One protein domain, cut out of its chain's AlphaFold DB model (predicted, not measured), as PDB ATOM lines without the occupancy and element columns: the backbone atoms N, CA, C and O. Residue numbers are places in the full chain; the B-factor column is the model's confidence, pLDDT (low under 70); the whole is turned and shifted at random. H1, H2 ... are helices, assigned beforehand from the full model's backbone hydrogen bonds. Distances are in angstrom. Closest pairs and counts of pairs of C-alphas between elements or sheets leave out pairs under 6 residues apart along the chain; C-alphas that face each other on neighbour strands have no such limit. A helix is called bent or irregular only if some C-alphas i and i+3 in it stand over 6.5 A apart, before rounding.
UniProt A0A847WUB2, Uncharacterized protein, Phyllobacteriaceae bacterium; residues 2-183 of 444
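This is residues 2 to 183 of the 444 residues of an uncharacterized protein of Phyllobacteriaceae bacterium (UniProt A0A847WUB2). Long helices cross one another in a loose body: H6 runs through its middle, H1 crosses one part of H6, and the bent H7 folds back on another part of H6 with both its arms. H5 crosses H1 and makes a hairpin with short H4, while H3 packs on H1 and little H2 on H6. Residues 2 to 20 of H1 and residues 173 to 183 stick out as free arms. The printed part has 182 residues with seven named helices, H1 to H7 in order, and no named strand; its class is all helix. It is loose, with a radius of gyration of the C-alphas of 20.6 A and spans of 64 by 49 by 42 A.

Start with H1, residues 2 to 42; its residues 25 to 32 touch H3, residues 53 to 61, at a shallow tilt of 21 degrees, opposite ways, the closest C-alphas being those of Phe 29 and Leu 60, 5.7 A apart. Residues 26 to 38 of H1 touch H5, residues 77 to 97, at a steep tilt of 67 degrees, only just short of about perpendicular; the closest C-alphas, of Ala 34 and Gly 91, are 4.0 A apart. H4, residues 65 to 71, forms a helical hairpin with H5, and their closest C-alphas, of Phe 66 and Tyr 80, are 6.4 A apart. The hub is H6, residues 103 to 130, with a kink of 46 degrees near residue 110; it touches H1 about perpendicular at 87 degrees, the closest C-alphas being Ala 35 and Tyr 109, 5.0 A. H2, residues 47 to 50, touches H6, the closest C-alphas being Glu 49 and Ser 117, 5.7 A. H7, residues 136 to 181, was assigned as one helix by its hydrogen bonds but is bent, C-alphas 152 and 155 being 9.3 A apart. Its arm H7a, residues 136 to 152, makes a helical hairpin with H6, closest at the C-alphas of Leu 125 and Ala 142, 6.5 A. Its arm H7b, residues 155 to 181, touches H6 with residues 160 to 172 alone, closest at the C-alphas of Ser 123 and Ala 168, 4.8 A. Every O i to N i+4 pair is within hydrogen-bond range in H3, H4 and H5; H1 has 32 of 37, H6 19 of 24, H7a 11 of 13 and H7b 22 of 23, and H2 is too short for one.

Find C-alpha 2 at (-2.026, 53.710, -18.781); from there H1 runs 58.3 A to C-alpha 42. H5 spans 30.2 A, H6 36.0 A, H7a 25.7 A and H7b 41.2 A, ending at C-alpha 181, (-41.319, 48.032, 21.990).

The C-alphas farthest apart, of Leu 2 and Thr 135, are 69.5 A apart. The printed part has no cut, and its six links are tight. Look for pLDDT under 70 at residues 2 to 21 and 178 to 183.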
ATOM      1  N   LEU A   2      -0.976  54.663 -19.203       41.53
ATOM      2  CA  LEU A   2      -2.026  53.710 -18.781       41.53
ATOM      3  C   LEU A   2      -2.862  54.146 -17.550       41.53
ATOM      4  O   LEU A   2      -4.074  53.980 -17.533       41.53
ATOM      5  N   ARG A   3      -2.240  54.777 -16.541       37.44
ATOM      6  CA  ARG A   3      -2.937  55.233 -15.316       37.44
ATOM      7  C   ARG A   3      -3.933  56.384 -15.533       37.44
ATOM      8  O   ARG A   3      -4.865  56.511 -14.752       37.44
ATOM      9  N   ARG A   4      -3.765  57.207 -16.578       40.59
ATOM     10  CA  ARG A   4      -4.719  58.286 -16.915       40.59
ATOM     11  C   ARG A   4      -5.912  57.773 -17.728       40.59
ATOM     12  O   ARG A   4      -7.007  58.285 -17.552       40.59
ATOM     13  N   ALA A   5      -5.729  56.729 -18.540       43.88
ATOM     14  CA  ALA A   5      -6.817  56.094 -19.288       43.88
ATOM     15  C   ALA A   5      -7.788  55.315 -18.376       43.88
ATOM     16  O   ALA A   5      -8.996  55.364 -18.581       43.88
ATOM     17  N   ILE A   6      -7.274  54.671 -17.321       49.84
ATOM     18  CA  ILE A   6      -8.094  53.933 -16.342       49.84
ATOM     19  C   ILE A   6      -8.937  54.888 -15.476       49.84
ATOM     20  O   ILE A   6     -10.082  54.580 -15.160       49.84
ATOM     21  N   LEU A   7      -8.415  56.075 -15.146       38.72
ATOM     22  CA  LEU A   7      -9.158  57.075 -14.370       38.72
ATOM     23  C   LEU A   7     -10.274  57.746 -15.186       38.72
ATOM     24  O   LEU A   7     -11.327  58.046 -14.640       38.72
ATOM     25  N   ILE A   8     -10.075  57.939 -16.494       45.88
ATOM     26  CA  ILE A   8     -11.110  58.492 -17.379       45.88
ATOM     27  C   ILE A   8     -12.246  57.478 -17.575       45.88
ATOM     28  O   ILE A   8     -13.400  57.872 -17.478       45.88
ATOM     29  N   ALA A   9     -11.941  56.183 -17.736       47.47
ATOM     30  CA  ALA A   9     -12.955  55.125 -17.829       47.47
ATOM     31  C   ALA A   9     -13.752  54.923 -16.521       47.47
ATOM     32  O   ALA A   9     -14.948  54.644 -16.564       47.47
ATOM     33  N   ALA A  10     -13.118  55.109 -15.357       46.81
ATOM     34  CA  ALA A  10     -13.798  55.045 -14.061       46.81
ATOM     35  C   ALA A  10     -14.722  56.256 -13.809       46.81
ATOM     36  O   ALA A  10     -15.770  56.109 -13.185       46.81
ATOM     37  N   VAL A  11     -14.366  57.442 -14.320       47.19
ATOM     38  CA  VAL A  11     -15.163  58.669 -14.155       47.19
ATOM     39  C   VAL A  11     -16.314  58.752 -15.168       47.19
ATOM     40  O   VAL A  11     -17.389  59.225 -14.811       47.19
ATOM     41  N   THR A  12     -16.162  58.235 -16.394       45.22
ATOM     42  CA  THR A  12     -17.290  58.131 -17.341       45.22
ATOM     43  C   THR A  12     -18.242  56.981 -17.013       45.22
ATOM     44  O   THR A  12     -19.448  57.154 -17.154       45.22
ATOM     45  N   GLY A  13     -17.754  55.849 -16.487       39.22
ATOM     46  CA  GLY A  13     -18.618  54.759 -16.012       39.22
ATOM     47  C   GLY A  13     -19.558  55.179 -14.872       39.22
ATOM     48  O   GLY A  13     -20.719  54.784 -14.857       39.22
ATOM     49  N   ALA A  14     -19.099  56.050 -13.968       43.06
ATOM     50  CA  ALA A  14     -19.900  56.557 -12.851       43.06
ATOM     51  C   ALA A  14     -20.975  57.592 -13.250       43.06
ATOM     52  O   ALA A  14     -21.903  57.816 -12.479       43.06
ATOM     53  N   LEU A  15     -20.875  58.212 -14.434       38.97
ATOM     54  CA  LEU A  15     -21.836  59.214 -14.926       38.97
ATOM     55  C   LEU A  15     -22.905  58.627 -15.861       38.97
ATOM     56  O   LEU A  15     -23.992  59.186 -15.956       38.97
ATOM     57  N   VAL A  16     -22.631  57.496 -16.519       46.66
ATOM     58  CA  VAL A  16     -23.592  56.843 -17.432       46.66
ATOM     59  C   VAL A  16     -24.564  55.921 -16.682       46.66
ATOM     60  O   VAL A  16     -25.736  55.846 -17.039       46.66
ATOM     61  N   LEU A  17     -24.115  55.273 -15.602       49.25
ATOM     62  CA  LEU A  17     -24.955  54.416 -14.754       49.25
ATOM     63  C   LEU A  17     -26.173  55.126 -14.119       49.25
ATOM     64  O   LEU A  17     -27.262  54.560 -14.194       49.25
ATOM     65  N   PRO A  18     -26.056  56.332 -13.522       59.16
ATOM     66  CA  PRO A  18     -27.208  56.994 -12.905       59.16
ATOM     67  C   PRO A  18     -28.243  57.469 -13.930       59.16
ATOM     68  O   PRO A  18     -29.433  57.389 -13.651       59.16
ATOM     69  N   ALA A  19     -27.814  57.905 -15.121       59.12
ATOM     70  CA  ALA A  19     -28.733  58.313 -16.186       59.12
ATOM     71  C   ALA A  19     -29.526  57.117 -16.744       59.12
ATOM     72  O   ALA A  19     -30.735  57.205 -16.916       59.12
ATOM     73  N   MET A  20     -28.867  55.969 -16.946       61.69
ATOM     74  CA  MET A  20     -29.533  54.751 -17.421       61.69
ATOM     75  C   MET A  20     -30.498  54.141 -16.395       61.69
ATOM     76  O   MET A  20     -31.562  53.666 -16.777       61.69
ATOM     77  N   ALA A  21     -30.152  54.169 -15.104       63.03
ATOM     78  CA  ALA A  21     -31.047  53.705 -14.042       63.03
ATOM     79  C   ALA A  21     -32.287  54.607 -13.903       63.03
ATOM     80  O   ALA A  21     -33.395  54.116 -13.714       63.03
ATOM     81  N   GLN A  22     -32.107  55.922 -14.060       73.38
ATOM     82  CA  GLN A  22     -33.198  56.892 -14.034       73.38
ATOM     83  C   GLN A  22     -34.181  56.689 -15.197       73.38
ATOM     84  O   GLN A  22     -35.391  56.719 -14.977       73.38
ATOM     85  N   ASP A  23     -33.678  56.466 -16.413       82.81
ATOM     86  CA  ASP A  23     -34.532  56.182 -17.571       82.81
ATOM     87  C   ASP A  23     -35.317  54.875 -17.374       82.81
ATOM     88  O   ASP A  23     -36.505  54.811 -17.684       82.81
ATOM     89  N   GLU A  24     -34.696  53.847 -16.786       87.88
ATOM     90  CA  GLU A  24     -35.376  52.586 -16.476       87.88
ATOM     91  C   GLU A  24     -36.509  52.763 -15.450       87.88
ATOM     92  O   GLU A  24     -37.604  52.231 -15.650       87.88
ATOM     93  N   ASP A  25     -36.291  53.527 -14.377       90.19
ATOM     94  CA  ASP A  25     -37.324  53.786 -13.366       90.19
ATOM     95  C   ASP A  25     -38.488  54.618 -13.933       90.19
ATOM     96  O   ASP A  25     -39.655  54.327 -13.647       90.19
ATOM     97  N   ILE A  26     -38.199  55.586 -14.811       92.00
ATOM     98  CA  ILE A  26     -39.227  56.342 -15.542       92.00
ATOM     99  C   ILE A  26     -40.054  55.406 -16.429       92.00
ATOM    100  O   ILE A  26     -41.284  55.446 -16.379       92.00
ATOM    101  N   GLU A  27     -39.416  54.544 -17.225       93.69
ATOM    102  CA  GLU A  27     -40.141  53.615 -18.100       93.69
ATOM    103  C   GLU A  27     -40.961  52.588 -17.309       93.69
ATOM    104  O   GLU A  27     -42.068  52.238 -17.722       93.69
ATOM    105  N   ARG A  28     -40.487  52.144 -16.136       93.38
ATOM    106  CA  ARG A  28     -41.270  51.285 -15.231       93.38
ATOM    107  C   ARG A  28     -42.513  51.998 -14.703       93.38
ATOM    108  O   ARG A  28     -43.590  51.402 -14.706       93.38
ATOM    109  N   PHE A  29     -42.388  53.259 -14.293       94.88
ATOM    110  CA  PHE A  29     -43.520  54.061 -13.824       94.88
ATOM    111  C   PHE A  29     -44.543  54.324 -14.944       94.88
ATOM    112  O   PHE A  29     -45.748  54.127 -14.767       94.88
ATOM    113  N   VAL A  30     -44.071  54.674 -16.146       96.12
ATOM    114  CA  VAL A  30     -44.917  54.827 -17.344       96.12
ATOM    115  C   VAL A  30     -45.608  53.507 -17.705       96.12
ATOM    116  O   VAL A  30     -46.814  53.491 -17.966       96.12
ATOM    117  N   GLY A  31     -44.873  52.392 -17.684       96.25
ATOM    118  CA  GLY A  31     -45.391  51.054 -17.964       96.25
ATOM    119  C   GLY A  31     -46.443  50.592 -16.953       96.25
ATOM    120  O   GLY A  31     -47.440  49.987 -17.345       96.25
ATOM    121  N   PHE A  32     -46.281  50.939 -15.674       96.25
ATOM    122  CA  PHE A  32     -47.288  50.713 -14.639       96.25
ATOM    123  C   PHE A  32     -48.598  51.453 -14.944       96.25
ATOM    124  O   PHE A  32     -49.666  50.840 -14.943       96.25
ATOM    125  N   HIS A  33     -48.539  52.741 -15.298       96.00
ATOM    126  CA  HIS A  33     -49.747  53.469 -15.695       96.00
ATOM    127  C   HIS A  33     -50.369  52.912 -16.977       96.00
ATOM    128  O   HIS A  33     -51.593  52.787 -17.046       96.00
ATOM    129  N   ALA A  34     -49.557  52.515 -17.963       96.50
ATOM    130  CA  ALA A  34     -50.054  51.828 -19.155       96.50
ATOM    131  C   ALA A  34     -50.824  50.550 -18.792       96.50
ATOM    132  O   ALA A  34     -51.916  50.326 -19.309       96.50
ATOM    133  N   ALA A  35     -50.311  49.752 -17.851       96.19
ATOM    134  CA  ALA A  35     -50.982  48.555 -17.356       96.19
ATOM    135  C   ALA A  35     -52.323  48.868 -16.671       96.19
ATOM    136  O   ALA A  35     -53.307  48.186 -16.945       96.19
ATOM    137  N   LEU A  36     -52.398  49.910 -15.831       92.38
ATOM    138  CA  LEU A  36     -53.650  50.305 -15.169       92.38
ATOM    139  C   LEU A  36     -54.718  50.784 -16.160       92.38
ATOM    140  O   LEU A  36     -55.891  50.437 -16.006       92.38
ATOM    141  N   TYR A  37     -54.320  51.560 -17.174       93.62
ATOM    142  CA  TYR A  37     -55.227  52.013 -18.232       93.62
ATOM    143  C   TYR A  37     -55.645  50.866 -19.163       93.62
ATOM    144  O   TYR A  37     -56.809  50.791 -19.556       93.62
ATOM    145  N   LEU A  38     -54.737  49.936 -19.474       93.31
ATOM    146  CA  LEU A  38     -55.068  48.711 -20.204       93.31
ATOM    147  C   LEU A  38     -56.030  47.828 -19.420       93.31
ATOM    148  O   LEU A  38     -56.958  47.269 -19.997       93.31
ATOM    149  N   ASP A  39     -55.836  47.712 -18.112       92.19
ATOM    150  CA  ASP A  39     -56.744  46.978 -17.244       92.19
ATOM    151  C   ASP A  39     -58.119  47.656 -17.142       92.19
ATOM    152  O   ASP A  39     -59.131  46.971 -17.243       92.19
ATOM    153  N   ASP A  40     -58.184  48.990 -17.067       88.38
ATOM    154  CA  ASP A  40     -59.457  49.732 -17.129       88.38
ATOM    155  C   ASP A  40     -60.220  49.456 -18.437       88.38
ATOM    156  O   ASP A  40     -61.447  49.352 -18.442       88.38
ATOM    157  N   LYS A  41     -59.489  49.325 -19.550       87.25
ATOM    158  CA  LYS A  41     -60.038  49.087 -20.892       87.25
ATOM    159  C   LYS A  41     -60.422  47.622 -21.133       87.25
ATOM    160  O   LYS A  41     -61.434  47.353 -21.774       87.25
ATOM    161  N   CYS A  42     -59.606  46.679 -20.663       88.50
ATOM    162  CA  CYS A  42     -59.640  45.277 -21.093       88.50
ATOM    163  C   CYS A  42     -59.853  44.270 -19.945       88.50
ATOM    164  O   CYS A  42     -60.218  43.121 -20.198       88.50
ATOM    165  N   GLY A  43     -59.640  44.672 -18.690       87.81
ATOM    166  CA  GLY A  43     -59.820  43.844 -17.497       87.81
ATOM    167  C   GLY A  43     -58.871  42.647 -17.427       87.81
ATOM    168  O   GLY A  43     -59.345  41.515 -17.292       87.81
ATOM    169  N   PHE A  44     -57.564  42.881 -17.535       90.69
ATOM    170  CA  PHE A  44     -56.532  41.837 -17.524       90.69
ATOM    171  C   PHE A  44     -56.132  41.369 -16.118       90.69
ATOM    172  O   PHE A  44     -55.797  40.193 -15.931       90.69
ATOM    173  N   LEU A  45     -56.128  42.274 -15.141       90.94
ATOM    174  CA  LEU A  45     -55.791  41.992 -13.750       90.94
ATOM    175  C   LEU A  45     -57.019  41.462 -13.010       90.94
ATOM    176  O   LEU A  45     -58.160  41.686 -13.417       90.94
ATOM    177  N   LYS A  46     -56.807  40.739 -11.916       91.00
ATOM    178  CA  LYS A  46     -57.855  40.479 -10.919       91.00
ATOM    179  C   LYS A  46     -58.048  41.723 -10.054       91.00
ATOM    180  O   LYS A  46     -57.125  42.520  -9.890       91.00
ATOM    181  N   GLN A  47     -59.231  41.913  -9.485       87.81
ATOM    182  CA  GLN A  47     -59.501  43.080  -8.648       87.81
ATOM    183  C   GLN A  47     -58.647  43.087  -7.379       87.81
ATOM    184  O   GLN A  47     -58.180  44.150  -6.973       87.81
ATOM    185  N   PHE A  48     -58.380  41.926  -6.777       83.75
ATOM    186  CA  PHE A  48     -57.443  41.850  -5.652       83.75
ATOM    187  C   PHE A  48     -55.988  42.187  -6.060       83.75
ATOM    188  O   PHE A  48     -55.250  42.741  -5.249       83.75
ATOM    189  N   GLU A  49     -55.574  41.928  -7.313       86.62
ATOM    190  CA  GLU A  49     -54.267  42.369  -7.844       86.62
ATOM    191  C   GLU A  49     -54.246  43.887  -8.028       86.62
ATOM    192  O   GLU A  49     -53.277  44.545  -7.646       86.62
ATOM    193  N   ARG A  50     -55.339  44.447  -8.562       83.56
ATOM    194  CA  ARG A  50     -55.527  45.893  -8.720       83.56
ATOM    195  C   ARG A  50     -55.580  46.628  -7.380       83.56
ATOM    196  O   ARG A  50     -55.151  47.774  -7.302       83.56
ATOM    197  N   GLY A  51     -56.029  45.967  -6.314       77.44
ATOM    198  CA  GLY A  51     -55.987  46.496  -4.948       77.44
ATOM    199  C   GLY A  51     -54.579  46.877  -4.466       77.44
ATOM    200  O   GLY A  51     -54.457  47.689  -3.557       77.44
ATOM    201  N   GLN A  52     -53.520  46.356  -5.097       80.19
ATOM    202  CA  GLN A  52     -52.129  46.704  -4.781       80.19
ATOM    203  C   GLN A  52     -51.631  47.967  -5.506       80.19
ATOM    204  O   GLN A  52     -50.537  48.441  -5.208       80.19
ATOM    205  N   ALA A  53     -52.410  48.530  -6.438       78.62
ATOM    206  CA  ALA A  53     -51.955  49.596  -7.331       78.62
ATOM    207  C   ALA A  53     -51.415  50.825  -6.586       78.62
ATOM    208  O   ALA A  53     -50.331  51.279  -6.917       78.62
ATOM    209  N   ALA A  54     -52.096  51.315  -5.546       72.94
ATOM    210  CA  ALA A  54     -51.648  52.502  -4.807       72.94
ATOM    211  C   ALA A  54     -50.284  52.301  -4.114       72.94
ATOM    212  O   ALA A  54     -49.442  53.202  -4.087       72.94
ATOM    213  N   LYS A  55     -50.046  51.097  -3.576       75.31
ATOM    214  CA  LYS A  55     -48.755  50.727  -2.983       75.31
ATOM    215  C   LYS A  55     -47.670  50.675  -4.060       75.31
ATOM    216  O   LYS A  55     -46.622  51.283  -3.886       75.31
ATOM    217  N   LEU A  56     -47.948  50.001  -5.177       80.25
ATOM    218  CA  LEU A  56     -47.006  49.887  -6.293       80.25
ATOM    219  C   LEU A  56     -46.684  51.242  -6.927       80.25
ATOM    220  O   LEU A  56     -45.524  51.513  -7.208       80.25
ATOM    221  N   GLU A  57     -47.679  52.108  -7.103       84.50
ATOM    222  CA  GLU A  57     -47.494  53.473  -7.599       84.50
ATOM    223  C   GLU A  57     -46.541  54.246  -6.689       84.50
ATOM    224  O   GLU A  57     -45.566  54.816  -7.164       84.50
ATOM    225  N   THR A  58     -46.762  54.180  -5.372       79.62
ATOM    226  CA  THR A  58     -45.880  54.812  -4.382       79.62
ATOM    227  C   THR A  58     -44.455  54.258  -4.468       79.62
ATOM    228  O   THR A  58     -43.494  55.029  -4.496       79.62
ATOM    229  N   ASP A  59     -44.299  52.934  -4.535       81.00
ATOM    230  CA  ASP A  59     -42.994  52.269  -4.604       81.00
ATOM    231  C   ASP A  59     -42.229  52.625  -5.889       81.00
ATOM    232  O   ASP A  59     -41.019  52.850  -5.837       81.00
ATOM    233  N   LEU A  60     -42.929  52.732  -7.022       87.25
ATOM    234  CA  LEU A  60     -42.359  53.105  -8.320       87.25
ATOM    235  C   LEU A  60     -42.105  54.610  -8.449       87.25
ATOM    236  O   LEU A  60     -41.193  55.010  -9.166       87.25
ATOM    237  N   GLN A  61     -42.880  55.443  -7.754       85.69
ATOM    238  CA  GLN A  61     -42.714  56.893  -7.760       85.69
ATOM    239  C   GLN A  61     -41.574  57.359  -6.846       85.69
ATOM    240  O   GLN A  61     -40.843  58.285  -7.188       85.69
ATOM    241  N   ASN A  62     -41.398  56.717  -5.687       85.69
ATOM    242  CA  ASN A  62     -40.370  57.047  -4.695       85.69
ATOM    243  C   ASN A  62     -38.943  57.255  -5.253       85.69
ATOM    244  O   ASN A  62     -38.287  58.201  -4.807       85.69
ATOM    245  N   PRO A  63     -38.421  56.412  -6.168       85.44
ATOM    246  CA  PRO A  63     -37.084  56.599  -6.733       85.44
ATOM    247  C   PRO A  63     -37.005  57.710  -7.793       85.44
ATOM    248  O   PRO A  63     -35.900  58.084  -8.188       85.44
ATOM    249  N   LEU A  64     -38.134  58.259  -8.258       89.00
ATOM    250  CA  LEU A  64     -38.137  59.213  -9.364       89.00
ATOM    251  C   LEU A  64     -37.526  60.566  -8.951       89.00
ATOM    252  O   LEU A  64     -37.813  61.093  -7.871       89.00
ATOM    253  N   PRO A  65     -36.722  61.206  -9.819       88.00
ATOM    254  CA  PRO A  65     -36.025  62.446  -9.475       88.00
ATOM    255  C   PRO A  65     -36.943  63.610  -9.091       88.00
ATOM    256  O   PRO A  65     -36.585  64.401  -8.215       88.00
ATOM    257  N   PHE A  66     -38.117  63.725  -9.724       87.94
ATOM    258  CA  PHE A  66     -39.063  64.802  -9.418       87.94
ATOM    259  C   PHE A  66     -39.677  64.636  -8.017       87.94
ATOM    260  O   PHE A  66     -39.881  65.636  -7.331       87.94
ATOM    261  N   GLU A  67     -39.878  63.401  -7.541       89.06
ATOM    262  CA  GLU A  67     -40.325  63.117  -6.171       89.06
ATOM    263  C   GLU A  67     -39.271  63.582  -5.159       89.06
ATOM    264  O   GLU A  67     -39.571  64.311  -4.211       89.06
ATOM    265  N   GLY A  68     -38.002  63.232  -5.397       87.06
ATOM    266  CA  GLY A  68     -36.885  63.690  -4.571       87.06
ATOM    267  C   GLY A  68     -36.730  65.215  -4.570       87.06
ATOM    268  O   GLY A  68     -36.479  65.818  -3.524       87.06
ATOM    269  N   ALA A  69     -36.914  65.861  -5.725       89.00
ATOM    270  CA  ALA A  69     -36.863  67.315  -5.852       89.00
ATOM    271  C   ALA A  69     -38.019  68.003  -5.109       89.00
ATOM    272  O   ALA A  69     -37.785  69.006  -4.432       89.00
ATOM    273  N   TYR A  70     -39.232  67.452  -5.184       88.69
ATOM    274  CA  TYR A  70     -40.403  67.980  -4.487       88.69
ATOM    275  C   TYR A  70     -40.263  67.836  -2.967       88.69
ATOM    276  O   TYR A  70     -40.415  68.818  -2.241       88.69
ATOM    277  N   ARG A  71     -39.848  66.659  -2.475       89.19
ATOM    278  CA  ARG A  71     -39.558  66.438  -1.042       89.19
ATOM    279  C   ARG A  71     -38.471  67.368  -0.505       89.19
ATOM    280  O   ARG A  71     -38.524  67.769   0.653       89.19
ATOM    281  N   ALA A  72     -37.498  67.722  -1.343       90.69
ATOM    282  CA  ALA A  72     -36.438  68.667  -1.008       90.69
ATOM    283  C   ALA A  72     -36.840  70.148  -1.180       90.69
ATOM    284  O   ALA A  72     -35.993  71.020  -0.982       90.69
ATOM    285  N   GLY A  73     -38.082  70.447  -1.582       91.56
ATOM    286  CA  GLY A  73     -38.570  71.810  -1.818       91.56
ATOM    287  C   GLY A  73     -37.912  72.524  -3.005       91.56
ATOM    288  O   GLY A  73     -37.914  73.750  -3.058       91.56
ATOM    289  N   LYS A  74     -37.303  71.776  -3.935       95.38
ATOM    290  CA  LYS A  74     -36.604  72.321  -5.114       95.38
ATOM    291  C   LYS A  74     -37.539  72.619  -6.285       95.38
ATOM    292  O   LYS A  74     -37.183  73.427  -7.135       95.38
ATOM    293  N   ILE A  75     -38.686  71.948  -6.331       94.31
ATOM    294  CA  ILE A  75     -39.769  72.203  -7.283       94.31
ATOM    295  C   ILE A  75     -41.069  72.435  -6.514       94.31
ATOM    296  O   ILE A  75     -41.233  71.919  -5.405       94.31
ATOM    297  N   ASP A  76     -41.978  73.215  -7.090       91.06
ATOM    298  CA  ASP A  76     -43.287  73.481  -6.494       91.06
ATOM    299  C   ASP A  76     -44.331  72.395  -6.839       91.06
ATOM    300  O   ASP A  76     -44.079  71.457  -7.599       91.06
ATOM    301  N   GLU A  77     -45.534  72.505  -6.261       92.19
ATOM    302  CA  GLU A  77     -46.622  71.547  -6.510       92.19
ATOM    303  C   GLU A  77     -47.085  71.551  -7.980       92.19
ATOM    304  O   GLU A  77     -47.551  70.528  -8.481       92.19
ATOM    305  N   ALA A  78     -47.000  72.682  -8.687       93.75
ATOM    306  CA  ALA A  78     -47.426  72.762 -10.081       93.75
ATOM    307  C   ALA A  78     -46.445  72.021 -10.997       93.75
ATOM    308  O   ALA A  78     -46.880  71.250 -11.849       93.75
ATOM    309  N   GLN A  79     -45.144  72.194 -10.769       92.38
ATOM    310  CA  GLN A  79     -44.078  71.470 -11.456       92.38
ATOM    311  C   GLN A  79     -44.151  69.970 -11.171       92.38
ATOM    312  O   GLN A  79     -44.131  69.172 -12.103       92.38
ATOM    313  N   TYR A  80     -44.322  69.587  -9.903       91.06
ATOM    314  CA  TYR A  80     -44.516  68.190  -9.513       91.06
ATOM    315  C   TYR A  80     -45.694  67.541 -10.262       91.06
ATOM    316  O   TYR A  80     -45.562  66.450 -10.814       91.06
ATOM    317  N   ARG A  81     -46.845  68.225 -10.322       91.19
ATOM    318  CA  ARG A  81     -48.023  67.711 -11.035       91.19
ATOM    319  C   ARG A  81     -47.807  67.636 -12.538       91.19
ATOM    320  O   ARG A  81     -48.239  66.666 -13.136       91.19
ATOM    321  N   ALA A  82     -47.133  68.616 -13.137       92.00
ATOM    322  CA  ALA A  82     -46.842  68.596 -14.566       92.00
ATOM    323  C   ALA A  82     -45.963  67.394 -14.962       92.00
ATOM    324  O   ALA A  82     -46.242  66.752 -15.973       92.00
ATOM    325  N   GLU A  83     -44.952  67.057 -14.154       92.25
ATOM    326  CA  GLU A  83     -44.114  65.866 -14.363       92.25
ATOM    327  C   GLU A  83     -44.934  64.572 -14.238       92.25
ATOM    328  O   GLU A  83     -44.898  63.713 -15.124       92.25
ATOM    329  N   LEU A  84     -45.740  64.461 -13.175       91.19
ATOM    330  CA  LEU A  84     -46.621  63.313 -12.950       91.19
ATOM    331  C   LEU A  84     -47.645  63.140 -14.088       91.19
ATOM    332  O   LEU A  84     -47.799  62.048 -14.639       91.19
ATOM    333  N   ASP A  85     -48.311  64.220 -14.499       92.31
ATOM    334  CA  ASP A  85     -49.275  64.233 -15.606       92.31
ATOM    335  C   ASP A  85     -48.596  63.880 -16.943       92.31
ATOM    336  O   ASP A  85     -49.147  63.147 -17.772       92.31
ATOM    337  N   GLY A  86     -47.356  64.331 -17.147       92.50
ATOM    338  CA  GLY A  86     -46.534  63.969 -18.300       92.50
ATOM    339  C   GLY A  86     -46.266  62.464 -18.385       92.50
ATOM    340  O   GLY A  86     -46.468  61.852 -19.434       92.50
ATOM    341  N   MET A  87     -45.870  61.824 -17.284       93.19
ATOM    342  CA  MET A  87     -45.606  60.378 -17.274       93.19
ATOM    343  C   MET A  87     -46.892  59.544 -17.364       93.19
ATOM    344  O   MET A  87     -46.960  58.578 -18.130       93.19
ATOM    345  N   THR A  88     -47.944  59.934 -16.645       93.12
ATOM    346  CA  THR A  88     -49.236  59.229 -16.679       93.12
ATOM    347  C   THR A  88     -49.909  59.322 -18.054       93.12
ATOM    348  O   THR A  88     -50.504  58.343 -18.513       93.12
ATOM    349  N   SER A  89     -49.790  60.458 -18.753       94.81
ATOM    350  CA  SER A  89     -50.316  60.632 -20.116       94.81
ATOM    351  C   SER A  89     -49.569  59.784 -21.149       94.81
ATOM    352  O   SER A  89     -50.209  59.211 -22.032       94.81
ATOM    353  N   ARG A  90     -48.249  59.602 -21.001       96.56
ATOM    354  CA  ARG A  90     -47.482  58.630 -21.804       96.56
ATOM    355  C   ARG A  90     -48.001  57.207 -21.602       96.56
ATOM    356  O   ARG A  90     -48.230  56.502 -22.582       96.56
ATOM    357  N   GLY A  91     -48.251  56.809 -20.352       95.31
ATOM    358  CA  GLY A  91     -48.845  55.505 -20.040       95.31
ATOM    359  C   GLY A  91     -50.223  55.326 -20.688       95.31
ATOM    360  O   GLY A  91     -50.502  54.293 -21.297       95.31
ATOM    361  N   ARG A  92     -51.070  56.361 -20.644       95.62
ATOM    362  CA  ARG A  92     -52.377  56.361 -21.319       95.62
ATOM    363  C   ARG A  92     -52.251  56.190 -22.833       95.62
ATOM    364  O   ARG A  92     -52.950  55.358 -23.396       95.62
ATOM    365  N   ALA A  93     -51.337  56.914 -23.480       96.50
ATOM    366  CA  ALA A  93     -51.127  56.810 -24.924       96.50
ATOM    367  C   ALA A  93     -50.724  55.387 -25.358       96.50
ATOM    368  O   ALA A  93     -51.214  54.885 -26.369       96.50
ATOM    369  N   ILE A  94     -49.885  54.709 -24.564       96.12
ATOM    370  CA  ILE A  94     -49.524  53.298 -24.783       96.12
ATOM    371  C   ILE A  94     -50.761  52.393 -24.686       96.12
ATOM    372  O   ILE A  94     -50.968  51.520 -25.534       96.12
ATOM    373  N   ALA A  95     -51.599  52.600 -23.668       94.94
ATOM    374  CA  ALA A  95     -52.814  51.815 -23.468       94.94
ATOM    375  C   ALA A  95     -53.857  52.032 -24.578       94.94
ATOM    376  O   ALA A  95     -54.501  51.082 -25.032       94.94
ATOM    377  N   ASP A  96     -54.003  53.266 -25.057       94.81
ATOM    378  CA  ASP A  96     -54.908  53.601 -26.156       94.81
ATOM    379  C   ASP A  96     -54.473  52.919 -27.460       94.81
ATOM    380  O   ASP A  96     -55.313  52.336 -28.151       94.81
ATOM    381  N   ALA A  97     -53.164  52.894 -27.733       95.81
ATOM    382  CA  ALA A  97     -52.568  52.235 -28.897       95.81
ATOM    383  C   ALA A  97     -52.577  50.695 -28.828       95.81
ATOM    384  O   ALA A  97     -52.382  50.033 -29.847       95.81
ATOM    385  N   THR A  98     -52.802  50.110 -27.649       94.75
ATOM    386  CA  THR A  98     -52.794  48.654 -27.458       94.75
ATOM    387  C   THR A  98     -54.220  48.094 -27.489       94.75
ATOM    388  O   THR A  98     -55.099  48.494 -26.720       94.75
ATOM    389  N   GLU A  99     -54.479  47.148 -28.390       93.56
ATOM    390  CA  GLU A  99     -55.775  46.467 -28.499       93.56
ATOM    391  C   GLU A  99     -55.950  45.384 -27.423       93.56
ATOM    392  O   GLU A  99     -55.021  44.628 -27.141       93.56
ATOM    393  N   CYS A 100     -57.165  45.226 -26.880       91.06
ATOM    394  CA  CYS A 100     -57.461  44.188 -25.877       91.06
ATOM    395  C   CYS A 100     -57.274  42.751 -26.398       91.06
ATOM    396  O   CYS A 100     -57.063  41.824 -25.621       91.06
ATOM    397  N   THR A 101     -57.371  42.559 -27.714       93.81
ATOM    398  CA  THR A 101     -57.161  41.281 -28.407       93.81
ATOM    399  C   THR A 101     -55.680  40.947 -28.587       93.81
ATOM    400  O   THR A 101     -55.335  39.772 -28.716       93.81
ATOM    401  N   ASN A 102     -54.789  41.943 -28.555       92.88
ATOM    402  CA  ASN A 102     -53.350  41.743 -28.692       92.88
ATOM    403  C   ASN A 102     -52.716  41.413 -27.333       92.88
ATOM    404  O   ASN A 102     -52.085  42.247 -26.679       92.88
ATOM    405  N   GLN A 103     -52.888  40.159 -26.912       88.38
ATOM    406  CA  GLN A 103     -52.406  39.674 -25.617       88.38
ATOM    407  C   GLN A 103     -50.890  39.820 -25.449       88.38
ATOM    408  O   GLN A 103     -50.432  40.080 -24.341       88.38
ATOM    409  N   GLN A 104     -50.110  39.690 -26.526       91.19
ATOM    410  CA  GLN A 104     -48.653  39.804 -26.460       91.19
ATOM    411  C   GLN A 104     -48.208  41.243 -26.175       91.19
ATOM    412  O   GLN A 104     -47.341  41.452 -25.328       91.19
ATOM    413  N   ALA A 105     -48.816  42.232 -26.837       91.62
ATOM    414  CA  ALA A 105     -48.525  43.640 -26.577       91.62
ATOM    415  C   ALA A 105     -48.969  44.057 -25.167       91.62
ATOM    416  O   ALA A 105     -48.212  44.706 -24.448       91.62
ATOM    417  N   ALA A 106     -50.154  43.620 -24.729       92.62
ATOM    418  CA  ALA A 106     -50.635  43.894 -23.376       92.62
ATOM    419  C   ALA A 106     -49.760  43.228 -22.294       92.62
ATOM    420  O   ALA A 106     -49.489  43.834 -21.258       92.62
ATOM    421  N   ALA A 107     -49.277  42.003 -22.534       91.50
ATOM    422  CA  ALA A 107     -48.469  41.249 -21.577       91.50
ATOM    423  C   ALA A 107     -47.187  41.983 -21.154       91.50
ATOM    424  O   ALA A 107     -46.797  41.874 -19.992       91.50
ATOM    425  N   ALA A 108     -46.577  42.771 -22.047       93.31
ATOM    426  CA  ALA A 108     -45.382  43.560 -21.739       93.31
ATOM    427  C   ALA A 108     -45.586  44.539 -20.565       93.31
ATOM    428  O   ALA A 108     -44.639  44.825 -19.840       93.31
ATOM    429  N   TYR A 109     -46.821  45.003 -20.351       95.44
ATOM    430  CA  TYR A 109     -47.174  45.946 -19.285       95.44
ATOM    431  C   TYR A 109     -47.915  45.267 -18.126       95.44
ATOM    432  O   TYR A 109     -47.662  45.563 -16.961       95.44
ATOM    433  N   ILE A 110     -48.797  44.309 -18.426       95.50
ATOM    434  CA  ILE A 110     -49.605  43.614 -17.412       95.50
ATOM    435  C   ILE A 110     -48.764  42.663 -16.551       95.50
ATOM    436  O   ILE A 110     -48.969  42.603 -15.337       95.50
ATOM    437  N   LEU A 111     -47.834  41.905 -17.146       93.06
ATOM    438  CA  LEU A 111     -47.063  40.900 -16.404       93.06
ATOM    439  C   LEU A 111     -46.163  41.512 -15.317       93.06
ATOM    440  O   LEU A 111     -46.176  40.970 -14.213       93.06
ATOM    441  N   PRO A 112     -45.452  42.636 -15.549       92.25
ATOM    442  CA  PRO A 112     -44.707  43.313 -14.487       92.25
ATOM    443  C   PRO A 112     -45.572  43.728 -13.290       92.25
ATOM    444  O   PRO A 112     -45.174  43.510 -12.148       92.25
ATOM    445  N   VAL A 113     -46.770  44.277 -13.528       92.00
ATOM    446  CA  VAL A 113     -47.686  44.654 -12.436       92.00
ATOM    447  C   VAL A 113     -48.167  43.417 -11.684       92.00
ATOM    448  O   VAL A 113     -48.153  43.403 -10.456       92.00
ATOM    449  N   ARG A 114     -48.521  42.344 -12.400       92.69
ATOM    450  CA  ARG A 114     -48.906  41.073 -11.776       92.69
ATOM    451  C   ARG A 114     -47.776  40.467 -10.939       92.69
ATOM    452  O   ARG A 114     -48.052  40.011  -9.836       92.69
ATOM    453  N   ASP A 115     -46.533  40.479 -11.422       89.94
ATOM    454  CA  ASP A 115     -45.356  40.006 -10.673       89.94
ATOM    455  C   ASP A 115     -45.182  40.780  -9.360       89.94
ATOM    456  O   ASP A 115     -45.098  40.185  -8.283       89.94
ATOM    457  N   GLN A 116     -45.205  42.114  -9.418       86.75
ATOM    458  CA  GLN A 116     -45.031  42.951  -8.231       86.75
ATOM    459  C   GLN A 116     -46.191  42.802  -7.234       86.75
ATOM    460  O   GLN A 116     -45.953  42.670  -6.028       86.75
ATOM    461  N   SER A 117     -47.436  42.739  -7.720       84.88
ATOM    462  CA  SER A 117     -48.599  42.429  -6.880       84.88
ATOM    463  C   SER A 117     -48.470  41.044  -6.242       84.88
ATOM    464  O   SER A 117     -48.714  40.898  -5.044       84.88
ATOM    465  N   ALA A 118     -48.029  40.035  -7.003       88.44
ATOM    466  CA  ALA A 118     -47.881  38.664  -6.525       88.44
ATOM    467  C   ALA A 118     -46.863  38.530  -5.397       88.44
ATOM    468  O   ALA A 118     -47.105  37.782  -4.454       88.44
ATOM    469  N   ARG A 119     -45.767  39.295  -5.427       84.00
ATOM    470  CA  ARG A 119     -44.797  39.335  -4.320       84.00
ATOM    471  C   ARG A 119     -45.440  39.767  -2.999       84.00
ATOM    472  O   ARG A 119     -45.176  39.146  -1.972       84.00
ATOM    473  N   SER A 120     -46.293  40.795  -3.024       80.25
ATOM    474  CA  SER A 120     -46.998  41.268  -1.822       80.25
ATOM    475  C   SER A 120     -48.077  40.273  -1.390       80.25
ATOM    476  O   SER A 120     -48.041  39.784  -0.261       80.25
ATOM    477  N   ILE A 121     -48.973  39.900  -2.306       84.62
ATOM    478  CA  ILE A 121     -50.113  39.020  -2.016       84.62
ATOM    479  C   ILE A 121     -49.635  37.656  -1.510       84.62
ATOM    480  O   ILE A 121     -50.133  37.162  -0.505       84.62
ATOM    481  N   TYR A 122     -48.637  37.046  -2.153       89.56
ATOM    482  CA  TYR A 122     -48.173  35.714  -1.764       89.56
ATOM    483  C   TYR A 122     -47.492  35.703  -0.386       89.56
ATOM    484  O   TYR A 122     -47.646  34.742   0.365       89.56
ATOM    485  N   SER A 123     -46.809  36.788   0.003       83.44
ATOM    486  CA  SER A 123     -46.273  36.923   1.366       83.44
ATOM    487  C   SER A 123     -47.382  36.985   2.427       83.44
ATOM    488  O   SER A 123     -47.279  36.335   3.468       83.44
ATOM    489  N   GLU A 124     -48.489  37.677   2.140       83.31
ATOM    490  CA  GLU A 124     -49.671  37.717   3.007       83.31
ATOM    491  C   GLU A 124     -50.371  36.355   3.068       83.31
ATOM    492  O   GLU A 124     -50.762  35.917   4.149       83.31
ATOM    493  N   LEU A 125     -50.460  35.631   1.947       88.69
ATOM    494  CA  LEU A 125     -51.003  34.271   1.926       88.69
ATOM    495  C   LEU A 125     -50.202  33.316   2.812       88.69
ATOM    496  O   LEU A 125     -50.800  32.538   3.554       88.69
ATOM    497  N   ILE A 126     -48.868  33.399   2.788       88.31
ATOM    498  CA  ILE A 126     -48.006  32.602   3.671       88.31
ATOM    499  C   ILE A 126     -48.342  32.891   5.141       88.31
ATOM    500  O   ILE A 126     -48.565  31.950   5.902       88.31
ATOM    501  N   ILE A 127     -48.450  34.168   5.530       81.06
ATOM    502  CA  ILE A 127     -48.825  34.569   6.900       81.06
ATOM    503  C   ILE A 127     -50.216  34.028   7.258       81.06
ATOM    504  O   ILE A 127     -50.415  33.472   8.340       81.06
ATOM    505  N   ALA A 128     -51.184  34.164   6.350       84.00
ATOM    506  CA  ALA A 128     -52.556  33.727   6.564       84.00
ATOM    507  C   ALA A 128     -52.641  32.207   6.776       84.00
ATOM    508  O   ALA A 128     -53.242  31.765   7.757       84.00
ATOM    509  N   VAL A 129     -51.988  31.415   5.920       88.00
ATOM    510  CA  VAL A 129     -51.929  29.948   6.029       88.00
ATOM    511  C   VAL A 129     -51.232  29.524   7.322       88.00
ATOM    512  O   VAL A 129     -51.774  28.720   8.081       88.00
ATOM    513  N   GLN A 130     -50.071  30.110   7.631       89.75
ATOM    514  CA  GLN A 130     -49.305  29.790   8.840       89.75
ATOM    515  C   GLN A 130     -50.026  30.182  10.136       89.75
ATOM    516  O   GLN A 130     -49.776  29.582  11.179       89.75
ATOM    517  N   SER A 131     -50.944  31.153  10.086       83.62
ATOM    518  CA  SER A 131     -51.738  31.546  11.255       83.62
ATOM    519  C   SER A 131     -52.702  30.458  11.744       83.62
ATOM    520  O   SER A 131     -53.182  30.542  12.874       83.62
ATOM    521  N   GLY A 132     -53.037  29.475  10.897       83.94
ATOM    522  CA  GLY A 132     -54.024  28.434  11.204       83.94
ATOM    523  C   GLY A 132     -55.472  28.936  11.296       83.94
ATOM    524  O   GLY A 132     -56.348  28.193  11.728       83.94
ATOM    525  N   LYS A 133     -55.746  30.190  10.901       77.00
ATOM    526  CA  LYS A 133     -57.075  30.829  10.998       77.00
ATOM    527  C   LYS A 133     -57.924  30.703   9.722       77.00
ATOM    528  O   LYS A 133     -58.987  31.319   9.639       77.00
ATOM    529  N   LEU A 134     -57.456  29.956   8.718       82.12
ATOM    530  CA  LEU A 134     -58.155  29.769   7.443       82.12
ATOM    531  C   LEU A 134     -59.091  28.561   7.480       82.12
ATOM    532  O   LEU A 134     -58.725  27.486   7.952       82.12
ATOM    533  N   THR A 135     -60.286  28.723   6.915       82.50
ATOM    534  CA  THR A 135     -61.179  27.596   6.624       82.50
ATOM    535  C   THR A 135     -60.649  26.770   5.442       82.50
ATOM    536  O   THR A 135     -59.844  27.276   4.653       82.50
ATOM    537  N   PRO A 136     -61.103  25.513   5.258       86.75
ATOM    538  CA  PRO A 136     -60.685  24.686   4.123       86.75
ATOM    539  C   PRO A 136     -60.891  25.349   2.752       86.75
ATOM    540  O   PRO A 136     -59.989  25.314   1.920       86.75
ATOM    541  N   GLU A 137     -62.024  26.020   2.533       83.81
ATOM    542  CA  GLU A 137     -62.302  26.739   1.278       83.81
ATOM    543  C   GLU A 137     -61.336  27.904   1.044       83.81
ATOM    544  O   GLU A 137     -60.889  28.135  -0.076       83.81
ATOM    545  N   LYS A 138     -60.951  28.613   2.108       84.00
ATOM    546  CA  LYS A 138     -59.993  29.723   2.027       84.00
ATOM    547  C   LYS A 138     -58.576  29.236   1.754       84.00
ATOM    548  O   LYS A 138     -57.865  29.857   0.972       84.00
ATOM    549  N   ASN A 139     -58.189  28.097   2.330       88.94
ATOM    550  CA  ASN A 139     -56.946  27.427   1.950       88.94
ATOM    551  C   ASN A 139     -56.968  27.031   0.467       88.94
ATOM    552  O   ASN A 139     -55.995  27.260  -0.246       88.94
ATOM    553  N   GLN A 140     -58.092  26.506  -0.029       89.38
ATOM    554  CA  GLN A 140     -58.237  26.191  -1.448       89.38
ATOM    555  C   GLN A 140     -58.155  27.444  -2.334       89.38
ATOM    556  O   GLN A 140     -57.505  27.402  -3.375       89.38
ATOM    557  N   ALA A 141     -58.753  28.565  -1.918       88.44
ATOM    558  CA  ALA A 141     -58.646  29.843  -2.621       88.44
ATOM    559  C   ALA A 141     -57.196  30.360  -2.671       88.44
ATOM    560  O   ALA A 141     -56.736  30.797  -3.728       88.44
ATOM    561  N   ALA A 142     -56.449  30.248  -1.567       88.12
ATOM    562  CA  ALA A 142     -55.027  30.594  -1.524       88.12
ATOM    563  C   ALA A 142     -54.197  29.733  -2.499       88.12
ATOM    564  O   ALA A 142     -53.407  30.272  -3.275       88.12
ATOM    565  N   HIS A 143     -54.433  28.417  -2.540       89.56
ATOM    566  CA  HIS A 143     -53.770  27.520  -3.497       89.56
ATOM    567  C   HIS A 143     -54.201  27.749  -4.952       89.56
ATOM    568  O   HIS A 143     -53.404  27.569  -5.870       89.56
ATOM    569  N   ALA A 144     -55.445  28.169  -5.193       90.38
ATOM    570  CA  ALA A 144     -55.893  28.539  -6.534       90.38
ATOM    571  C   ALA A 144     -55.128  29.765  -7.056       90.38
ATOM    572  O   ALA A 144     -54.737  29.795  -8.225       90.38
ATOM    573  N   TYR A 145     -54.858  30.748  -6.191       90.06
ATOM    574  CA  TYR A 145     -54.006  31.881  -6.548       90.06
ATOM    575  C   TYR A 145     -52.557  31.456  -6.808       90.06
ATOM    576  O   TYR A 145     -51.975  31.869  -7.809       90.06
ATOM    577  N   GLU A 146     -51.994  30.586  -5.966       90.94
ATOM    578  CA  GLU A 146     -50.666  29.996  -6.178       90.94
ATOM    579  C   GLU A 146     -50.553  29.349  -7.570       90.94
ATOM    580  O   GLU A 146     -49.643  29.665  -8.336       90.94
ATOM    581  N   ALA A 147     -51.534  28.520  -7.944       90.00
ATOM    582  CA  ALA A 147     -51.594  27.882  -9.257       90.00
ATOM    583  C   ALA A 147     -51.727  28.890 -10.416       90.00
ATOM    584  O   ALA A 147     -51.237  28.627 -11.514       90.00
ATOM    585  N   MET A 148     -52.362  30.044 -10.182       90.00
ATOM    586  CA  MET A 148     -52.480  31.119 -11.170       90.00
ATOM    587  C   MET A 148     -51.139  31.821 -11.425       90.00
ATOM    588  O   MET A 148     -50.845  32.166 -12.569       90.00
ATOM    589  N   ILE A 149     -50.328  32.043 -10.384       91.25
ATOM    590  CA  ILE A 149     -49.068  32.795 -10.500       91.25
ATOM    591  C   ILE A 149     -47.846  31.910 -10.764       91.25
ATOM    592  O   ILE A 149     -46.888  32.388 -11.366       91.25
ATOM    593  N   ALA A 150     -47.860  30.630 -10.380       91.00
ATOM    594  CA  ALA A 150     -46.720  29.727 -10.559       91.00
ATOM    595  C   ALA A 150     -46.182  29.655 -12.008       91.00
ATOM    596  O   ALA A 150     -44.958  29.700 -12.184       91.00
ATOM    597  N   PRO A 151     -47.028  29.637 -13.062       90.50
ATOM    598  CA  PRO A 151     -46.555  29.652 -14.447       90.50
ATOM    599  C   PRO A 151     -45.721  30.884 -14.822       90.50
ATOM    600  O   PRO A 151     -44.886  30.782 -15.717       90.50
ATOM    601  N   LEU A 152     -45.903  32.025 -14.140       86.75
ATOM    602  CA  LEU A 152     -45.125  33.248 -14.391       86.75
ATOM    603  C   LEU A 152     -43.643  33.072 -14.047       86.75
ATOM    604  O   LEU A 152     -42.788  33.712 -14.653       86.75
ATOM    605  N   TYR A 153     -43.341  32.196 -13.089       88.88
ATOM    606  CA  TYR A 153     -41.988  31.988 -12.577       88.88
ATOM    607  C   TYR A 153     -41.314  30.749 -13.171       88.88
ATOM    608  O   TYR A 153     -40.086  30.651 -13.141       88.88
ATOM    609  N   GLY A 154     -42.087  29.805 -13.723       90.12
ATOM    610  CA  GLY A 154     -41.574  28.606 -14.387       90.12
ATOM    611  C   GLY A 154     -40.540  27.862 -13.535       90.12
ATOM    612  O   GLY A 154     -40.823  27.434 -12.418       90.12
ATOM    613  N   GLN A 155     -39.311  27.741 -14.043       89.44
ATOM    614  CA  GLN A 155     -38.207  27.077 -13.332       89.44
ATOM    615  C   GLN A 155     -37.751  27.824 -12.064       89.44
ATOM    616  O   GLN A 155     -37.191  27.205 -11.163       89.44
ATOM    617  N   ASN A 156     -38.012  29.133 -11.963       90.25
ATOM    618  CA  ASN A 156     -37.661  29.958 -10.805       90.25
ATOM    619  C   ASN A 156     -38.771  30.008  -9.735       90.25
ATOM    620  O   ASN A 156     -38.687  30.797  -8.795       90.25
ATOM    621  N   TRP A 157     -39.810  29.170  -9.845       93.06
ATOM    622  CA  TRP A 157     -40.894  29.114  -8.857       93.06
ATOM    623  C   TRP A 157     -40.374  28.964  -7.423       93.06
ATOM    624  O   TRP A 157     -40.779  29.698  -6.524       93.06
ATOM    625  N   ARG A 158     -39.401  28.071  -7.216       93.38
ATOM    626  CA  ARG A 158     -38.790  27.855  -5.901       93.38
ATOM    627  C   ARG A 158     -38.138  29.124  -5.338       93.38
ATOM    628  O   ARG A 158     -38.357  29.435  -4.172       93.38
ATOM    629  N   GLY A 159     -37.384  29.859  -6.157       91.62
ATOM    630  CA  GLY A 159     -36.732  31.101  -5.732       91.62
ATOM    631  C   GLY A 159     -37.741  32.193  -5.367       91.62
ATOM    632  O   GLY A 159     -37.554  32.904  -4.382       91.62
ATOM    633  N   PHE A 160     -38.852  32.284  -6.106       93.12
ATOM    634  CA  PHE A 160     -39.960  33.174  -5.753       93.12
ATOM    635  C   PHE A 160     -40.584  32.812  -4.396       93.12
ATOM    636  O   PHE A 160     -40.779  33.695  -3.558       93.12
ATOM    637  N   VAL A 161     -40.855  31.526  -4.148       92.94
ATOM    638  CA  VAL A 161     -41.418  31.062  -2.870       92.94
ATOM    639  C   VAL A 161     -40.473  31.369  -1.704       92.94
ATOM    640  O   VAL A 161     -40.923  31.900  -0.691       92.94
ATOM    641  N   GLU A 162     -39.172  31.101  -1.848       92.88
ATOM    642  CA  GLU A 162     -38.155  31.415  -0.831       92.88
ATOM    643  C   GLU A 162     -38.091  32.928  -0.543       92.88
ATOM    644  O   GLU A 162     -38.078  33.351   0.618       92.88
ATOM    645  N   TYR A 163     -38.142  33.767  -1.585       88.75
ATOM    646  CA  TYR A 163     -38.227  35.220  -1.428       88.75
ATOM    647  C   TYR A 163     -39.487  35.633  -0.658       88.75
ATOM    648  O   TYR A 163     -39.391  36.374   0.323       88.75
ATOM    649  N   ALA A 164     -40.661  35.142  -1.049       88.19
ATOM    650  CA  ALA A 164     -41.916  35.506  -0.400       88.19
ATOM    651  C   ALA A 164     -41.982  35.037   1.062       88.19
ATOM    652  O   ALA A 164     -42.472  35.775   1.915       88.19
ATOM    653  N   GLN A 165     -41.423  33.863   1.374       89.62
ATOM    654  CA  GLN A 165     -41.260  33.384   2.751       89.62
ATOM    655  C   GLN A 165     -40.377  34.325   3.574       89.62
ATOM    656  O   GLN A 165     -40.727  34.656   4.705       89.62
ATOM    657  N   SER A 166     -39.268  34.813   3.005       85.62
ATOM    658  CA  SER A 166     -38.407  35.784   3.692       85.62
ATOM    659  C   SER A 166     -39.123  37.113   3.966       85.62
ATOM    660  O   SER A 166     -38.966  37.684   5.044       85.62
ATOM    661  N   GLN A 167     -39.958  37.588   3.031       83.94
ATOM    662  CA  GLN A 167     -40.758  38.802   3.226       83.94
ATOM    663  C   GLN A 167     -41.842  38.598   4.287       83.94
ATOM    664  O   GLN A 167     -42.005  39.449   5.159       83.94
ATOM    665  N   ALA A 168     -42.537  37.458   4.258       80.19
ATOM    666  CA  ALA A 168     -43.524  37.092   5.267       80.19
ATOM    667  C   ALA A 168     -42.901  37.066   6.671       80.19
ATOM    668  O   ALA A 168     -43.424  37.696   7.590       80.19
ATOM    669  N   GLN A 169     -41.742  36.415   6.822       83.94
ATOM    670  CA  GLN A 169     -41.022  36.364   8.093       83.94
ATOM    671  C   GLN A 169     -40.599  37.762   8.555       83.94
ATOM    672  O   GLN A 169     -40.842  38.126   9.702       83.94
ATOM    673  N   ARG A 170     -40.059  38.589   7.651       76.12
ATOM    674  CA  ARG A 170     -39.681  39.971   7.964       76.12
ATOM    675  C   ARG A 170     -40.869  40.797   8.466       76.12
ATOM    676  O   ARG A 170     -40.714  41.560   9.415       76.12
ATOM    677  N   LEU A 171     -42.044  40.662   7.848       73.81
ATOM    678  CA  LEU A 171     -43.261  41.346   8.298       73.81
ATOM    679  C   LEU A 171     -43.689  40.876   9.692       73.81
ATOM    680  O   LEU A 171     -44.062  41.706  10.523       73.81
ATOM    681  N   VAL A 172     -43.613  39.569   9.958       78.50
ATOM    682  CA  VAL A 172     -43.901  38.994  11.279       78.50
ATOM    683  C   VAL A 172     -42.947  39.546  12.338       78.50
ATOM    684  O   VAL A 172     -43.415  39.986  13.386       78.50
ATOM    685  N   ASP A 173     -41.646  39.568  12.056       75.69
ATOM    686  CA  ASP A 173     -40.623  40.044  12.989       75.69
ATOM    687  C   ASP A 173     -40.810  41.535  13.298       75.69
ATOM    688  O   ASP A 173     -40.918  41.903  14.464       75.69
ATOM    689  N   ILE A 174     -40.992  42.378  12.271       71.50
ATOM    690  CA  ILE A 174     -41.250  43.820  12.445       71.50
ATOM    691  C   ILE A 174     -42.469  44.062  13.343       71.50
ATOM    692  O   ILE A 174     -42.419  44.891  14.247       71.50
ATOM    693  N   ASN A 175     -43.578  43.355  13.107       70.62
ATOM    694  CA  ASN A 175     -44.797  43.579  13.887       70.62
ATOM    695  C   ASN A 175     -44.668  43.059  15.326       70.62
ATOM    696  O   ASN A 175     -45.214  43.673  16.239       70.62
ATOM    697  N   ARG A 176     -43.904  41.985  15.553       77.56
ATOM    698  CA  ARG A 176     -43.586  41.504  16.906       77.56
ATOM    699  C   ARG A 176     -42.651  42.448  17.656       77.56
ATOM    700  O   ARG A 176     -42.854  42.663  18.846       77.56
ATOM    701  N   ASP A 177     -41.677  43.043  16.976       71.12
ATOM    702  CA  ASP A 177     -40.789  44.050  17.564       71.12
ATOM    703  C   ASP A 177     -41.558  45.329  17.932       71.12
ATOM    704  O   ASP A 177     -41.307  45.933  18.980       71.12
ATOM    705  N   LEU A 178     -42.542  45.730  17.120       65.75
ATOM    706  CA  LEU A 178     -43.458  46.828  17.450       65.75
ATOM    707  C   LEU A 178     -44.304  46.510  18.688       65.75
ATOM    708  O   LEU A 178     -44.428  47.347  19.582       65.75
ATOM    709  N   ASP A 179     -44.833  45.290  18.781       65.44
ATOM    710  CA  ASP A 179     -45.565  44.834  19.964       65.44
ATOM    711  C   ASP A 179     -44.685  44.787  21.220       65.44
ATOM    712  O   ASP A 179     -45.121  45.176  22.307       65.44
ATOM    713  N   ALA A 180     -43.434  44.346  21.079       66.56
ATOM    714  CA  ALA A 180     -42.470  44.340  22.166       66.56
ATOM    715  C   ALA A 180     -42.140  45.773  22.604       66.56
ATOM    716  O   ALA A 180     -42.277  46.088  23.777       66.56
ATOM    717  N   SER A 181     -41.766  46.661  21.683       61.88
ATOM    718  CA  SER A 181     -41.319  48.032  21.990       61.88
ATOM    719  C   SER A 181     -42.402  48.949  22.570       61.88
ATOM    720  O   SER A 181     -42.073  49.861  23.326       61.88
ATOM    721  N   MET A 182     -43.678  48.693  22.273       54.12
ATOM    722  CA  MET A 182     -44.822  49.436  22.821       54.12
ATOM    723  C   MET A 182     -45.371  48.841  24.127       54.12
ATOM    724  O   MET A 182     -46.302  49.392  24.718       54.12
ATOM    725  N   SER A 183     -44.809  47.726  24.607       46.41
ATOM    726  CA  SER A 183     -45.172  47.173  25.908       46.41
ATOM    727  C   SER A 183     -44.684  48.102  27.029       46.41
ATOM    728  O   SER A 183     -43.493  48.426  27.071       46.41
TER     729      SER A 183